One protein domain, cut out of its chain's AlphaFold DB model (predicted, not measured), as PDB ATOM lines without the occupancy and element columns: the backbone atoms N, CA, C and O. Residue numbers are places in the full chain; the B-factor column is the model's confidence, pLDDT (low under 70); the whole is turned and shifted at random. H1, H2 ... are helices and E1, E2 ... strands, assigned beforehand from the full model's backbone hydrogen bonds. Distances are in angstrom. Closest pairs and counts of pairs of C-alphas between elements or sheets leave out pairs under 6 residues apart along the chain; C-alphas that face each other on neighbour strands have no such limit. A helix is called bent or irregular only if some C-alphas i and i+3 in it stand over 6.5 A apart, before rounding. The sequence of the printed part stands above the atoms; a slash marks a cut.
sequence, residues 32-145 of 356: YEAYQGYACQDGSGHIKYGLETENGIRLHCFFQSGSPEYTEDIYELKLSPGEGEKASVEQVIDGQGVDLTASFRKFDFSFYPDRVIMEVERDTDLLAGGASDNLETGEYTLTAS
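What this domain is: This is residues 32 to 145 of the 356 residues of an uncharacterized protein of uncultured Clostridium sp (UniProt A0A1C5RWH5). One sheet of eight strands curls round on itself into a nearly closed barrel: its two edge strands, E1 and E8, come back beside each other, and the short helix H1 sits at one end of it. The sheet can also be seen as two leaves face to face, E1 to E4 on one side and E6 to E8 on the other, with the bent strand E5 as the hinge. The printed part has 114 residues, with H1 followed by E1 to E8, which is also the order across the sheet, antiparallel throughout; the class is mostly strand. The whole is compact and rounded, with a radius of gyration of the C-alphas of 13.3 A and spans of 38 by 31 by 24 A.

How they stand to each other: The strongly twisted sheet is a meander, each strand the antiparallel neighbour of the one before: E1 (39 to 41), E2 (47 to 52), E3 (57 to 63), E4 (71 to 79), E5 (86 to 93), E6 (104 to 112), E7 (115 to 122) and E8 (138 to 143). It is a folded sheet, bent back on itself into two leaves: E1 to E4 face E6 to E8, with 43 pairs of C-alphas within 11 A. E5 bends by 57 degrees at residue 90, and its pairing is staggered: residues 86 to 88 pair with E6 and residues 89 to 93 with E4. Within hydrogen-bond range are N 78 and O 91, 2.9 A, between E4 and E5, and N 87 and O 109, 2.9 A, between E5 and E6. The hairpin of E6 and E7 has N 110 and O 117 at 2.8 A, and that of E3 and E4 has N 61 and O 73 at 2.8 A. The closest C-alphas of the edge strands E1 and E8, those of Cys 40 and Leu 142, are 4.4 A apart. H1 (32 to 35) is on the sheet at a height of 6.0 A, over none of its strands; its closest C-alpha to E2 is that of Tyr 35, 7.2 A from that of Leu 51. H1 is too short for any O i to N i+4 pair; its one O i to N i+3 pair is within range.

Where its parts are: H1 begins at C-alpha 32 (200.428, 151.205, 154.775). E4 measures 24.4 A from first to last C-alpha, E6 23.1 A, E7 22.5 A and E5 20.3 A. E8 ends at C-alpha 143 (189.987, 144.347, 159.618).

The domain as a whole: The C-alphas farthest apart, those of Pro 68 and Glu 83, are 40.9 A apart. The printed part has no cut. The link from E7 to E8, residues 123 to 137, is long. Mean pLDDT of the printed part is 82.5; residues 43 to 44, 64 to 69, 81 to 84 and 128 to 133 are under 70.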
ATOM      1  N   TYR A  32     201.370 152.113 154.107       81.50
ATOM      2  CA  TYR A  32     200.428 151.205 154.775       81.50
ATOM      3  C   TYR A  32     199.974 151.698 156.157       81.50
ATOM      4  O   TYR A  32     199.304 150.961 156.882       81.50
ATOM      5  N   GLU A  33     200.276 152.946 156.517       81.75
ATOM      6  CA  GLU A  33     199.906 153.570 157.798       81.75
ATOM      7  C   GLU A  33     198.397 153.460 158.101       81.75
ATOM      8  O   GLU A  33     197.996 153.214 159.235       81.75
ATOM      9  N   ALA A  34     197.543 153.540 157.070       84.12
ATOM     10  CA  ALA A  34     196.089 153.404 157.208       84.12
ATOM     11  C   ALA A  34     195.629 152.033 157.751       84.12
ATOM     12  O   ALA A  34     194.494 151.914 158.210       84.12
ATOM     13  N   TYR A  35     196.497 151.019 157.699       87.56
ATOM     14  CA  TYR A  35     196.230 149.653 158.155       87.56
ATOM     15  C   TYR A  35     196.836 149.340 159.528       87.56
ATOM     16  O   TYR A  35     196.798 148.190 159.965       87.56
ATOM     17  N   GLN A  36     197.383 150.344 160.215       89.31
ATOM     18  CA  GLN A  36     197.879 150.204 161.579       89.31
ATOM     19  C   GLN A  36     196.786 149.630 162.494       89.31
ATOM     20  O   GLN A  36     195.688 150.181 162.590       89.31
ATOM     21  N   GLY A  37     197.094 148.532 163.187       87.69
ATOM     22  CA  GLY A  37     196.171 147.887 164.123       87.69
ATOM     23  C   GLY A  37     195.097 147.023 163.457       87.69
ATOM     24  O   GLY A  37     194.197 146.536 164.142       87.69
ATOM     25  N   TYR A  38     195.165 146.800 162.139       92.62
ATOM     26  CA  TYR A  38     194.296 145.816 161.497       92.62
ATOM     27  C   TYR A  38     194.640 144.427 162.022       92.62
ATOM     28  O   TYR A  38     195.808 144.050 162.094       92.62
ATOM     29  N   ALA A  39     193.619 143.655 162.373       93.94
ATOM     30  CA  ALA A  39     193.804 142.356 162.991       93.94
ATOM     31  C   ALA A  39     192.762 141.351 162.509       93.94
ATOM     32  O   ALA A  39     191.655 141.722 162.111       93.94
ATOM     33  N   CYS A  40     193.118 140.071 162.554       90.62
ATOM     34  CA  CYS A  40     192.168 138.980 162.416       90.62
ATOM     35  C   CYS A  40     191.976 138.296 163.768       90.62
ATOM     36  O   CYS A  40     192.913 138.167 164.558       90.62
ATOM     37  N   GLN A  41     190.747 137.870 164.028       86.19
ATOM     38  CA  GLN A  41     190.394 137.134 165.231       86.19
ATOM     39  C   GLN A  41     190.154 135.663 164.904       86.19
ATOM     40  O   GLN A  41     189.776 135.317 163.780       86.19
ATOM     41  N   ASP A  42     190.378 134.791 165.878       78.88
ATOM     42  CA  ASP A  42     189.941 133.404 165.799       78.88
ATOM     43  C   ASP A  42     188.433 133.264 166.100       78.88
ATOM     44  O   ASP A  42     187.718 134.240 166.333       78.88
ATOM     45  N   GLY A  43     187.925 132.028 166.092       66.44
ATOM     46  CA  GLY A  43     186.513 131.750 166.379       66.44
ATOM     47  C   GLY A  43     186.062 132.093 167.806       66.44
ATOM     48  O   GLY A  43     184.859 132.082 168.059       66.44
ATOM     49  N   SER A  44     186.995 132.389 168.717       65.56
ATOM     50  CA  SER A  44     186.732 132.841 170.087       65.56
ATOM     51  C   SER A  44     186.758 134.366 170.236       65.56
ATOM     52  O   SER A  44     186.380 134.878 171.280       65.56
ATOM     53  N   GLY A  45     187.143 135.106 169.190       71.75
ATOM     54  CA  GLY A  45     187.289 136.564 169.241       71.75
ATOM     55  C   GLY A  45     188.679 137.029 169.688       71.75
ATOM     56  O   GLY A  45     188.928 138.234 169.742       71.75
ATOM     57  N   HIS A  46     189.606 136.105 169.955       79.88
ATOM     58  CA  HIS A  46     190.987 136.433 170.289       79.88
ATOM     59  C   HIS A  46     191.763 136.870 169.041       79.88
ATOM     60  O   HIS A  46     191.575 136.310 167.962       79.88
ATOM     61  N   ILE A  47     192.659 137.853 169.171       86.12
ATOM     62  CA  ILE A  47     193.486 138.337 168.058       86.12
ATOM     63  C   ILE A  47     194.488 137.253 167.660       86.12
ATOM     64  O   ILE A  47     195.412 136.955 168.402       86.12
ATOM     65  N   LYS A  48     194.324 136.675 166.471       89.06
ATOM     66  CA  LYS A  48     195.241 135.657 165.950       89.06
ATOM     67  C   LYS A  48     196.465 136.301 165.301       89.06
ATOM     68  O   LYS A  48     197.592 135.926 165.613       89.06
ATOM     69  N   TYR A  49     196.239 137.300 164.444       92.88
ATOM     70  CA  TYR A  49     197.301 138.077 163.805       92.88
ATOM     71  C   TYR A  49     196.968 139.569 163.809       92.88
ATOM     72  O   TYR A  49     195.832 139.945 163.505       92.88
ATOM     73  N   GLY A  50     197.953 140.411 164.112       93.00
ATOM     74  CA  GLY A  50     197.831 141.868 164.131       93.00
ATOM     75  C   GLY A  50     198.919 142.547 163.302       93.00
ATOM     76  O   GLY A  50     200.072 142.121 163.311       93.00
ATOM     77  N   LEU A  51     198.555 143.595 162.565       92.12
ATOM     78  CA  LEU A  51     199.453 144.314 161.667       92.12
ATOM     79  C   LEU A  51     199.909 145.647 162.283       92.12
ATOM     80  O   LEU A  51     199.089 146.521 162.577       92.12
ATOM     81  N   GLU A  52     201.222 145.815 162.435       91.56
ATOM     82  CA  GLU A  52     201.878 147.090 162.751       91.56
ATOM     83  C   GLU A  52     202.568 147.624 161.485       91.56
ATOM     84  O   GLU A  52     203.289 146.893 160.802       91.56
ATOM     85  N   THR A  53     202.335 148.896 161.163       86.12
ATOM     86  CA  THR A  53     202.836 149.584 159.966       86.12
ATOM     87  C   THR A  53     203.568 150.901 160.262       86.12
ATOM     88  O   THR A  53     204.213 151.437 159.364       86.12
ATOM     89  N   GLU A  54     203.542 151.410 161.503       75.75
ATOM     90  CA  GLU A  54     204.097 152.728 161.885       75.75
ATOM     91  C   GLU A  54     205.634 152.832 161.741       75.75
ATOM     92  O   GLU A  54     206.164 153.908 161.469       75.75
ATOM     93  N   ASN A  55     206.374 151.725 161.888       70.12
ATOM     94  CA  ASN A  55     207.848 151.704 161.842       70.12
ATOM     95  C   ASN A  55     208.398 150.553 160.981       70.12
ATOM     96  O   ASN A  55     209.368 149.885 161.342       70.12
ATOM     97  N   GLY A  56     207.770 150.336 159.828       77.50
ATOM     98  CA  GLY A  56     207.960 149.150 158.994       77.50
ATOM     99  C   GLY A  56     206.791 148.185 159.167       77.50
ATOM    100  O   GLY A  56     205.872 148.465 159.929       77.50
ATOM    101  N   ILE A  57     206.807 147.069 158.440       86.81
ATOM    102  CA  ILE A  57     205.715 146.092 158.485       86.81
ATOM    103  C   ILE A  57     206.082 144.989 159.462       86.81
ATOM    104  O   ILE A  57     207.047 144.258 159.238       86.81
ATOM    105  N   ARG A  58     205.309 144.865 160.538       92.00
ATOM    106  CA  ARG A  58     205.429 143.766 161.493       92.00
ATOM    107  C   ARG A  58     204.110 143.034 161.621       92.00
ATOM    108  O   ARG A  58     203.046 143.647 161.698       92.00
ATOM    109  N   LEU A  59     204.203 141.713 161.643       93.25
ATOM    110  CA  LEU A  59     203.078 140.838 161.917       93.25
ATOM    111  C   LEU A  59     203.230 140.276 163.325       93.25
ATOM    112  O   LEU A  59     204.141 139.499 163.597       93.25
ATOM    113  N   HIS A  60     202.318 140.673 164.198       92.94
ATOM    114  CA  HIS A  60     202.181 140.129 165.538       92.94
ATOM    115  C   HIS A  60     201.369 138.847 165.431       92.94
ATOM    116  O   HIS A  60     200.214 138.882 165.003       92.94
ATOM    117  N   CYS A  61     201.983 137.723 165.769       88.88
ATOM    118  CA  CYS A  61     201.360 136.415 165.730       88.88
ATOM    119  C   CYS A  61     201.185 135.908 167.151       88.88
ATOM    120  O   CYS A  61     202.147 135.823 167.907       88.88
ATOM    121  N   PHE A  62     199.953 135.576 167.510       86.81
ATOM    122  CA  PHE A  62     199.642 135.108 168.847       86.81
ATOM    123  C   PHE A  62     199.468 133.593 168.821       86.81
ATOM    124  O   PHE A  62     198.532 133.065 168.216       86.81
ATOM    125  N   PHE A  63     200.378 132.903 169.501       81.31
ATOM    126  CA  PHE A  63     200.517 131.454 169.494       81.31
ATOM    127  C   PHE A  63     200.331 130.878 170.896       81.31
ATOM    128  O   PHE A  63     200.801 131.439 171.879       81.31
ATOM    129  N   GLN A  64     199.665 129.733 171.001       68.56
ATOM    130  CA  GLN A  64     199.496 128.990 172.254       68.56
ATOM    131  C   GLN A  64     200.471 127.808 172.303       68.56
ATOM    132  O   GLN A  64     200.051 126.654 172.390       68.56
ATOM    133  N   SER A  65     201.775 128.088 172.195       58.84
ATOM    134  CA  SER A  65     202.810 127.052 172.068       58.84
ATOM    135  C   SER A  65     202.973 126.306 173.390       58.84
ATOM    136  O   SER A  65     203.652 126.767 174.310       58.84
ATOM    137  N   GLY A  66     202.235 125.203 173.545       45.59
ATOM    138  CA  GLY A  66     202.178 124.416 174.783       45.59
ATOM    139  C   GLY A  66     201.683 125.192 176.020       45.59
ATOM    140  O   GLY A  66     201.884 124.749 177.152       45.59
ATOM    141  N   SER A  67     201.061 126.367 175.845       46.72
ATOM    142  CA  SER A  67     200.639 127.280 176.920       46.72
ATOM    143  C   SER A  67     199.245 127.854 176.634       46.72
ATOM    144  O   SER A  67     198.934 128.125 175.478       46.72
ATOM    145  N   PRO A  68     198.389 128.074 177.655       55.50
ATOM    146  CA  PRO A  68     197.100 128.759 177.471       55.50
ATOM    147  C   PRO A  68     197.271 130.239 177.125       55.50
ATOM    148  O   PRO A  68     196.381 130.856 176.544       55.50
ATOM    149  N   GLU A  69     198.393 130.810 177.551       60.03
ATOM    150  CA  GLU A  69     198.734 132.194 177.322       60.03
ATOM    151  C   GLU A  69     199.247 132.301 175.902       60.03
ATOM    152  O   GLU A  69     200.182 131.601 175.502       60.03
ATOM    153  N   TYR A  70     198.611 133.190 175.152       71.00
ATOM    154  CA  TYR A  70     199.108 133.576 173.856       71.00
ATOM    155  C   TYR A  70     200.471 134.233 174.032       71.00
ATOM    156  O   TYR A  70     200.600 135.298 174.634       71.00
ATOM    157  N   THR A  71     201.485 133.572 173.502       78.25
ATOM    158  CA  THR A  71     202.797 134.161 173.310       78.25
ATOM    159  C   THR A  71     202.760 134.942 172.011       78.25
ATOM    160  O   THR A  71     202.280 134.453 170.988       78.25
ATOM    161  N   GLU A  72     203.216 136.183 172.078       87.06
ATOM    162  CA  GLU A  72     203.343 137.040 170.912       87.06
ATOM    163  C   GLU A  72     204.711 136.810 170.270       87.06
ATOM    164  O   GLU A  72     205.741 137.137 170.860       87.06
ATOM    165  N   ASP A  73     204.706 136.295 169.045       86.50
ATOM    166  CA  ASP A  73     205.867 136.291 168.166       86.50
ATOM    167  C   ASP A  73     205.706 137.382 167.113       86.50
ATOM    168  O   ASP A  73     204.699 137.470 166.405       86.50
ATOM    169  N   ILE A  74     206.720 138.235 167.005       90.81
ATOM    170  CA  ILE A  74     206.712 139.369 166.084       90.81
ATOM    171  C   ILE A  74     207.579 139.020 164.884       90.81
ATOM    172  O   ILE A  74     208.787 138.818 165.017       90.81
ATOM    173  N   TYR A  75     206.968 138.985 163.704       91.19
ATOM    174  CA  TYR A  75     207.682 138.834 162.443       91.19
ATOM    175  C   TYR A  75     207.905 140.200 161.807       91.19
ATOM    176  O   TYR A  75     206.949 140.884 161.438       91.19
ATOM    177  N   GLU A  76     209.163 140.598 161.643       91.81
ATOM    178  CA  GLU A  76     209.531 141.756 160.837       91.81
ATOM    179  C   GLU A  76     209.512 141.366 159.357       91.81
ATOM    180  O   GLU A  76     210.247 140.479 158.908       91.81
ATOM    181  N   LEU A  77     208.647 142.029 158.592       92.81
ATOM    182  CA  LEU A  77     208.397 141.723 157.194       92.81
ATOM    183  C   LEU A  77     208.998 142.799 156.298       92.81
ATOM    184  O   LEU A  77     208.766 144.001 156.461       92.81
ATOM    185  N   LYS A  78     209.720 142.356 155.272       89.56
ATOM    186  CA  LYS A  78     210.102 143.216 154.158       89.56
ATOM    187  C   LYS A  78     209.187 142.925 152.984       89.56
ATOM    188  O   LYS A  78     209.220 141.827 152.438       89.56
ATOM    189  N   LEU A  79     208.397 143.909 152.575       88.12
ATOM    190  CA  LEU A  79     207.542 143.788 151.400       88.12
ATOM    191  C   LEU A  79     208.300 144.201 150.135       88.12
ATOM    192  O   LEU A  79     209.098 145.142 150.154       88.12
ATOM    193  N   SER A  80     208.031 143.516 149.026       81.56
ATOM    194  CA  SER A  80     208.444 143.977 147.703       81.56
ATOM    195  C   SER A  80     207.742 145.305 147.409       81.56
ATOM    196  O   SER A  80     206.542 145.397 147.687       81.56
ATOM    197  N   PRO A  81     208.414 146.304 146.812       61.03
ATOM    198  CA  PRO A  81     207.749 147.507 146.324       61.03
ATOM    199  C   PRO A  81     206.797 147.114 145.184       61.03
ATOM    200  O   PRO A  81     207.197 146.996 144.027       61.03
ATOM    201  N   GLY A  82     205.549 146.815 145.535       56.06
ATOM    202  CA  GLY A  82     204.510 146.405 144.602       56.06
ATOM    203  C   GLY A  82     203.875 147.607 143.909       56.06
ATOM    204  O   GLY A  82     203.702 148.671 144.502       56.06
ATOM    205  N   GLU A  83     203.493 147.442 142.643       51.12
ATOM    206  CA  GLU A  83     202.568 148.366 141.985       51.12
ATOM    207  C   GLU A  83     201.131 148.060 142.451       51.12
ATOM    208  O   GLU A  83     200.524 147.077 142.021       51.12
ATOM    209  N   GLY A  84     200.565 148.922 143.302       58.75
ATOM    210  CA  GLY A  84     199.136 148.927 143.641       58.75
ATOM    211  C   GLY A  84     198.769 148.280 144.982       58.75
ATOM    212  O   GLY A  84     199.520 148.330 145.946       58.75
ATOM    213  N   GLU A  85     197.565 147.703 145.044       72.88
ATOM    214  CA  GLU A  85     196.919 147.161 146.255       72.88
ATOM    215  C   GLU A  85     197.490 145.805 146.722       72.88
ATOM    216  O   GLU A  85     196.948 145.203 147.640       72.88
ATOM    217  N   LYS A  86     198.557 145.281 146.103       85.25
ATOM    218  CA  LYS A  86     199.143 143.974 146.451       85.25
ATOM    219  C   LYS A  86     200.637 144.069 146.714       85.25
ATOM    220  O   LYS A  86     201.352 144.738 145.971       85.25
ATOM    221  N   ALA A  87     201.107 143.341 147.721       87.75
ATOM    222  CA  ALA A  87     202.517 143.256 148.069       87.75
ATOM    223  C   ALA A  87     202.895 141.829 148.475       87.75
ATOM    224  O   ALA A  87     202.196 141.207 149.271       87.75
ATOM    225  N   SER A  88     204.017 141.336 147.955       90.00
ATOM    226  CA  SER A  88     204.603 140.061 148.372       90.00
ATOM    227  C   SER A  88     205.646 140.286 149.458       90.00
ATOM    228  O   SER A  88     206.366 141.289 149.439       90.00
ATOM    229  N   VAL A  89     205.753 139.356 150.399       92.19
ATOM    230  CA  VAL A  89     206.792 139.378 151.430       92.19
ATOM    231  C   VAL A  89     208.095 138.835 150.832       92.19
ATOM    232  O   VAL A  89     208.177 137.676 150.435       92.19
ATOM    233  N   GLU A  90     209.122 139.680 150.744       91.81
ATOM    234  CA  GLU A  90     210.473 139.314 150.293       91.81
ATOM    235  C   GLU A  90     211.331 138.724 151.409       91.81
ATOM    236  O   GLU A  90     212.277 137.992 151.120       91.81
ATOM    237  N   GLN A  91     211.064 139.108 152.659       92.06
ATOM    238  CA  GLN A  91     211.832 138.648 153.808       92.06
ATOM    239  C   GLN A  91     210.964 138.558 155.059       92.06
ATOM    240  O   GLN A  91     210.172 139.467 155.316       92.06
ATOM    241  N   VAL A  92     211.169 137.494 155.837       92.62
ATOM    242  CA  VAL A  92     210.554 137.274 157.151       92.62
ATOM    243  C   VAL A  92     211.666 137.078 158.175       92.62
ATOM    244  O   VAL A  92     212.406 136.099 158.088       92.62
ATOM    245  N   ILE A  93     211.788 137.994 159.133       88.00
ATOM    246  CA  ILE A  93     212.693 137.860 160.279       88.00
ATOM    247  C   ILE A  93     211.850 137.676 161.539       88.00
ATOM    248  O   ILE A  93     210.956 138.480 161.787       88.00
ATOM    249  N   ASP A  94     212.109 136.636 162.326       85.19
ATOM    250  CA  ASP A  94     211.389 136.416 163.584       85.19
ATOM    251  C   ASP A  94     211.888 137.309 164.738       85.19
ATOM    252  O   ASP A  94     212.878 138.040 164.615       85.19
ATOM    253  N   GLY A  95     211.228 137.220 165.897       74.06
ATOM    254  CA  GLY A  95     211.583 137.990 167.096       74.06
ATOM    255  C   GLY A  95     212.973 137.675 167.669       74.06
ATOM    256  O   GLY A  95     213.497 138.448 168.473       74.06
ATOM    257  N   GLN A  96     213.601 136.572 167.247       75.88
ATOM    258  CA  GLN A  96     214.966 136.190 167.620       75.88
ATOM    259  C   GLN A  96     216.009 136.638 166.580       75.88
ATOM    260  O   GLN A  96     217.214 136.484 166.804       75.88
ATOM    261  N   GLY A  97     215.574 137.227 165.462       78.88
ATOM    262  CA  GLY A  97     216.435 137.667 164.367       78.88
ATOM    263  C   GLY A  97     216.780 136.565 163.360       78.88
ATOM    264  O   GLY A  97     217.735 136.729 162.592       78.88
ATOM    265  N   VAL A  98     216.061 135.439 163.365       83.31
ATOM    266  CA  VAL A  98     216.243 134.332 162.418       83.31
ATOM    267  C   VAL A  98     215.478 134.626 161.131       83.31
ATOM    268  O   VAL A  98     214.319 135.028 161.151       83.31
ATOM    269  N   ASP A  99     216.134 134.414 159.989       90.44
ATOM    270  CA  ASP A  99     215.514 134.559 158.674       90.44
ATOM    271  C   ASP A  99     214.697 133.304 158.327       90.44
ATOM    272  O   ASP A  99     215.253 132.238 158.050       90.44
ATOM    273  N   LEU A 100     213.371 133.449 158.347       89.50
ATOM    274  CA  LEU A 100     212.393 132.403 158.050       89.50
ATOM    275  C   LEU A 100     211.878 132.469 156.608       89.50
ATOM    276  O   LEU A 100     210.933 131.770 156.261       89.50
ATOM    277  N   THR A 101     212.467 133.280 155.730       91.50
ATOM    278  CA  THR A 101     211.930 133.506 154.375       91.50
ATOM    279  C   THR A 101     211.755 132.207 153.583       91.50
ATOM    280  O   THR A 101     210.752 132.021 152.901       91.50
ATOM    281  N   ALA A 102     212.699 131.268 153.705       89.69
ATOM    282  CA  ALA A 102     212.630 129.976 153.017       89.69
ATOM    283  C   ALA A 102     211.496 129.066 153.527       89.69
ATOM    284  O   ALA A 102     211.111 128.129 152.831       89.69
ATOM    285  N   SER A 103     210.958 129.346 154.715       89.19
ATOM    286  CA  SER A 103     209.860 128.605 155.333       89.19
ATOM    287  C   SER A 103     208.494 128.901 154.718       89.19
ATOM    288  O   SER A 103     207.522 128.222 155.047       89.19
ATOM    289  N   PHE A 104     208.394 129.886 153.823       90.94
ATOM    290  CA  PHE A 104     207.147 130.276 153.174       90.94
ATOM    291  C   PHE A 104     207.277 130.148 151.655       90.94
ATOM    292  O   PHE A 104     208.096 130.805 151.017       90.94
ATOM    293  N   ARG A 105     206.442 129.293 151.059       91.00
ATOM    294  CA  ARG A 105     206.314 129.139 149.601       91.00
ATOM    295  C   ARG A 105     205.527 130.287 148.980       91.00
ATOM    296  O   ARG A 105     205.790 130.659 147.838       91.00
ATOM    297  N   LYS A 106     204.577 130.837 149.740       92.88
ATOM    298  CA  LYS A 106     203.792 132.026 149.402       92.88
ATOM    299  C   LYS A 106     203.541 132.829 150.673       92.88
ATOM    300  O   LYS A 106     203.172 132.253 151.694       92.88
ATOM    301  N   PHE A 107     203.716 134.141 150.603       94.50
ATOM    302  CA  PHE A 107     203.308 135.050 151.664       94.50
ATOM    303  C   PHE A 107     203.016 136.420 151.045       94.50
ATOM    304  O   PHE A 107     203.931 137.173 150.716       94.50
ATOM    305  N   ASP A 108     201.731 136.712 150.849       93.19
ATOM    306  CA  ASP A 108     201.258 137.901 150.140       93.19
ATOM    307  C   ASP A 108     200.203 138.661 150.953       93.19
ATOM    308  O   ASP A 108     199.394 138.068 151.668       93.19
ATOM    309  N   PHE A 109     200.163 139.978 150.770       92.19
ATOM    310  CA  PHE A 109     199.117 140.861 151.272       92.19
ATOM    311  C   PHE A 109     198.377 141.538 150.116       92.19
ATOM    312  O   PHE A 109     198.985 142.006 149.151       92.19
ATOM    313  N   SER A 110     197.054 141.635 150.233       90.56
ATOM    314  CA  SER A 110     196.197 142.476 149.392       90.56
ATOM    315  C   SER A 110     195.456 143.489 150.268       90.56
ATOM    316  O   SER A 110     194.686 143.104 151.145       90.56
ATOM    317  N   PHE A 111     195.683 144.775 150.033       88.00
ATOM    318  CA  PHE A 111     195.202 145.896 150.832       88.00
ATOM    319  C   PHE A 111     193.978 146.550 150.179       88.00
ATOM    320  O   PHE A 111     194.069 147.086 149.077       88.00
ATOM    321  N   TYR A 112     192.845 146.537 150.878       84.94
ATOM    322  CA  TYR A 112     191.588 147.166 150.469       84.94
ATOM    323  C   TYR A 112     191.165 148.219 151.496       84.94
ATOM    324  O   TYR A 112     191.491 148.065 152.666       84.94
ATOM    325  N   PRO A 113     190.350 149.228 151.136       81.00
ATOM    326  CA  PRO A 113     189.979 150.303 152.061       81.00
ATOM    327  C   PRO A 113     189.427 149.854 153.429       81.00
ATOM    328  O   PRO A 113     189.636 150.540 154.424       81.00
ATOM    329  N   ASP A 114     188.717 148.727 153.491       84.69
ATOM    330  CA  ASP A 114     188.063 148.203 154.697       84.69
ATOM    331  C   ASP A 114     188.733 146.952 155.289       84.69
ATOM    332  O   ASP A 114     188.398 146.557 156.407       84.69
ATOM    333  N   ARG A 115     189.673 146.318 154.577       90.00
ATOM    334  CA  ARG A 115     190.291 145.052 155.002       90.00
ATOM    335  C   ARG A 115     191.634 144.780 154.333       90.00
ATOM    336  O   ARG A 115     191.902 145.248 153.233       90.00
ATOM    337  N   VAL A 116     192.423 143.905 154.939       92.25
ATOM    338  CA  VAL A 116     193.637 143.337 154.348       92.25
ATOM    339  C   VAL A 116     193.465 141.827 154.238       92.25
ATOM    340  O   VAL A 116     193.054 141.180 155.196       92.25
ATOM    341  N   ILE A 117     193.757 141.257 153.073       93.06
ATOM    342  CA  ILE A 117     193.800 139.805 152.876       93.06
ATOM    343  C   ILE A 117     195.255 139.363 152.933       93.06
ATOM    344  O   ILE A 117     196.063 139.814 152.124       93.06
ATOM    345  N   MET A 118     195.572 138.494 153.884       95.38
ATOM    346  CA  MET A 118     196.877 137.868 154.058       95.38
ATOM    347  C   MET A 118     196.799 136.413 153.595       95.38
ATOM    348  O   MET A 118     196.049 135.622 154.166       95.38
ATOM    349  N   GLU A 119     197.569 136.055 152.573       94.56
ATOM    350  CA  GLU A 119     197.657 134.692 152.048       94.56
ATOM    351  C   GLU A 119     199.011 134.082 152.403       94.56
ATOM    352  O   GLU A 119     200.053 134.631 152.042       94.56
ATOM    353  N   VAL A 120     198.994 132.926 153.063       93.94
ATOM    354  CA  VAL A 120     200.197 132.221 153.512       93.94
ATOM    355  C   VAL A 120     200.179 130.785 152.999       93.94
ATOM    356  O   VAL A 120     199.186 130.074 153.137       93.94
ATOM    357  N   GLU A 121     201.301 130.331 152.452       91.25
ATOM    358  CA  GLU A 121     201.598 128.928 152.178       91.25
ATOM    359  C   GLU A 121     202.965 128.597 152.775       91.25
ATOM    360  O   GLU A 121     203.996 129.059 152.281       91.25
ATOM    361  N   ARG A 122     202.984 127.798 153.844       89.75
ATOM    362  CA  ARG A 122     204.225 127.381 154.511       89.75
ATOM    363  C   ARG A 122     204.847 126.153 153.853       89.75
ATOM    364  O   ARG A 122     204.145 125.290 153.320       89.75
ATOM    365  N   ASP A 123     206.162 126.038 153.966       84.69
ATOM    366  CA  ASP A 123     206.884 124.794 153.734       84.69
ATOM    367  C   ASP A 123     206.991 124.002 155.045       84.69
ATOM    368  O   ASP A 123     207.768 124.336 155.940       84.69
ATOM    369  N   THR A 124     206.191 122.944 155.171       74.94
ATOM    370  CA  THR A 124     206.116 122.126 156.392       74.94
ATOM    371  C   THR A 124     207.397 121.356 156.699       74.94
ATOM    372  O   THR A 124     207.567 120.914 157.833       74.94
ATOM    373  N   ASP A 125     208.291 121.198 155.718       76.44
ATOM    374  CA  ASP A 125     209.585 120.536 155.915       76.44
ATOM    375  C   ASP A 125     210.611 121.472 156.582       76.44
ATOM    376  O   ASP A 125     211.592 121.003 157.161       76.44
ATOM    377  N   LEU A 126     210.392 122.791 156.504       74.69
ATOM    378  CA  LEU A 126     211.284 123.827 157.042       74.69
ATOM    379  C   LEU A 126     210.704 124.537 158.271       74.69
ATOM    380  O   LEU A 126     211.466 125.010 159.111       74.69
ATOM    381  N   LEU A 127     209.375 124.573 158.399       70.25
ATOM    382  CA  LEU A 127     208.660 125.154 159.534       70.25
ATOM    383  C   LEU A 127     207.629 124.156 160.068       70.25
ATOM    384  O   LEU A 127     206.460 124.121 159.660       70.25
ATOM    385  N   ALA A 128     208.123 123.299 160.959       57.00
ATOM    386  CA  ALA A 128     207.340 122.296 161.663       57.00
ATOM    387  C   ALA A 128     206.566 122.926 162.831       57.00
ATOM    388  O   ALA A 128     207.050 123.859 163.460       57.00
ATOM    389  N   GLY A 129     205.380 122.394 163.125       58.69
ATOM    390  CA  GLY A 129     204.448 122.939 164.121       58.69
ATOM    391  C   GLY A 129     203.052 123.168 163.535       58.69
ATOM    392  O   GLY A 129     202.857 123.071 162.311       58.69
ATOM    393  N   GLY A 130     202.075 123.402 164.412       60.22
ATOM    394  CA  GLY A 130     200.674 123.682 164.061       60.22
ATOM    395  C   GLY A 130     200.258 125.119 164.391       60.22
ATOM    396  O   GLY A 130     201.109 125.934 164.737       60.22
ATOM    397  N   ALA A 131     198.954 125.415 164.324       61.53
ATOM    398  CA  ALA A 131     198.362 126.715 164.692       61.53
ATOM    399  C   ALA A 131     198.845 127.290 166.028       61.53
ATOM    400  O   ALA A 131     198.860 128.505 166.207       61.53
ATOM    401  N   SER A 132     199.189 126.407 166.962       64.56
ATOM    402  CA  SER A 132     199.655 126.749 168.300       64.56
ATOM    403  C   SER A 132     201.087 127.257 168.339       64.56
ATOM    404  O   SER A 132     201.437 127.890 169.319       64.56
ATOM    405  N   ASP A 133     201.896 126.996 167.314       64.75
ATOM    406  CA  ASP A 133     203.339 127.266 167.333       64.75
ATOM    407  C   ASP A 133     203.794 128.139 166.164       64.75
ATOM    408  O   ASP A 133     204.890 128.682 166.197       64.75
ATOM    409  N   ASN A 134     203.011 128.198 165.082       78.69
ATOM    410  CA  ASN A 134     203.435 128.821 163.837       78.69
ATOM    411  C   ASN A 134     202.274 129.386 163.018       78.69
ATOM    412  O   ASN A 134     201.119 128.963 163.114       78.69
ATOM    413  N   LEU A 135     202.634 130.299 162.114       84.06
ATOM    414  CA  LEU A 135     201.753 130.823 161.078       84.06
ATOM    415  C   LEU A 135     201.344 129.686 160.127       84.06
ATOM    416  O   LEU A 135     202.181 129.074 159.457       84.06
ATOM    417  N   GLU A 136     200.050 129.383 160.077       84.06
ATOM    418  CA  GLU A 136     199.526 128.305 159.237       84.06
ATOM    419  C   GLU A 136     199.337 128.716 157.775       84.06
ATOM    420  O   GLU A 136     199.139 129.884 157.443       84.06
ATOM    421  N   THR A 137     199.349 127.715 156.891       87.50
ATOM    422  CA  THR A 137     198.872 127.887 155.516       87.50
ATOM    423  C   THR A 137     197.391 128.245 155.542       87.50
ATOM    424  O   THR A 137     196.583 127.503 156.102       87.50
ATOM    425  N   GLY A 138     197.023 129.342 154.890       89.44
ATOM    426  CA  GLY A 138     195.647 129.809 154.850       89.44
ATOM    427  C   GLY A 138     195.496 131.197 154.247       89.44
ATOM    428  O   GLY A 138     196.466 131.865 153.893       89.44
ATOM    429  N   GLU A 139     194.241 131.621 154.147       93.69
ATOM    430  CA  GLU A 139     193.854 132.988 153.821       93.69
ATOM    431  C   GLU A 139     193.221 133.615 155.068       93.69
ATOM    432  O   GLU A 139     192.313 133.038 155.672       93.69
ATOM    433  N   TYR A 140     193.698 134.794 155.455       92.62
ATOM    434  CA  TYR A 140     193.257 135.509 156.647       92.62
ATOM    435  C   TYR A 140     192.790 136.909 156.270       92.62
ATOM    436  O   TYR A 140     193.485 137.645 155.575       92.62
ATOM    437  N   THR A 141     191.608 137.293 156.748       93.44
ATOM    438  CA  THR A 141     191.083 138.652 156.580       93.44
ATOM    439  C   THR A 141     191.345 139.449 157.850       93.44
ATOM    440  O   THR A 141     190.810 139.113 158.904       93.44
ATOM    441  N   LEU A 142     192.151 140.501 157.746       93.75
ATOM    442  CA  LEU A 142     192.399 141.457 158.814       93.75
ATOM    443  C   LEU A 142     191.511 142.685 158.591       93.75
ATOM    444  O   LEU A 142     191.434 143.213 157.479       93.75
ATOM    445  N   THR A 143     190.852 143.157 159.641       92.81
ATOM    446  CA  THR A 143     189.987 144.347 159.618       92.81
ATOM    447  C   THR A 143     190.406 145.327 160.703       92.81
ATOM    448  O   THR A 143     191.116 144.947 161.634       92.81
ATOM    449  N   ALA A 144     189.950 146.577 160.609       88.75
ATOM    450  CA  ALA A 144     190.170 147.564 161.663       88.75
ATOM    451  C   ALA A 144     189.710 147.019 163.028       88.75
ATOM    452  O   ALA A 144     188.616 146.461 163.143       88.75
ATOM    453  N   SER A 145     190.557 147.172 164.043       83.81
ATOM    454  CA  SER A 145     190.361 146.650 165.396       83.81
ATOM    455  C   SER A 145     190.779 147.696 166.431       83.81
ATOM    456  O   SER A 145     191.547 148.607 166.125       83.81
TER     457      SER A 145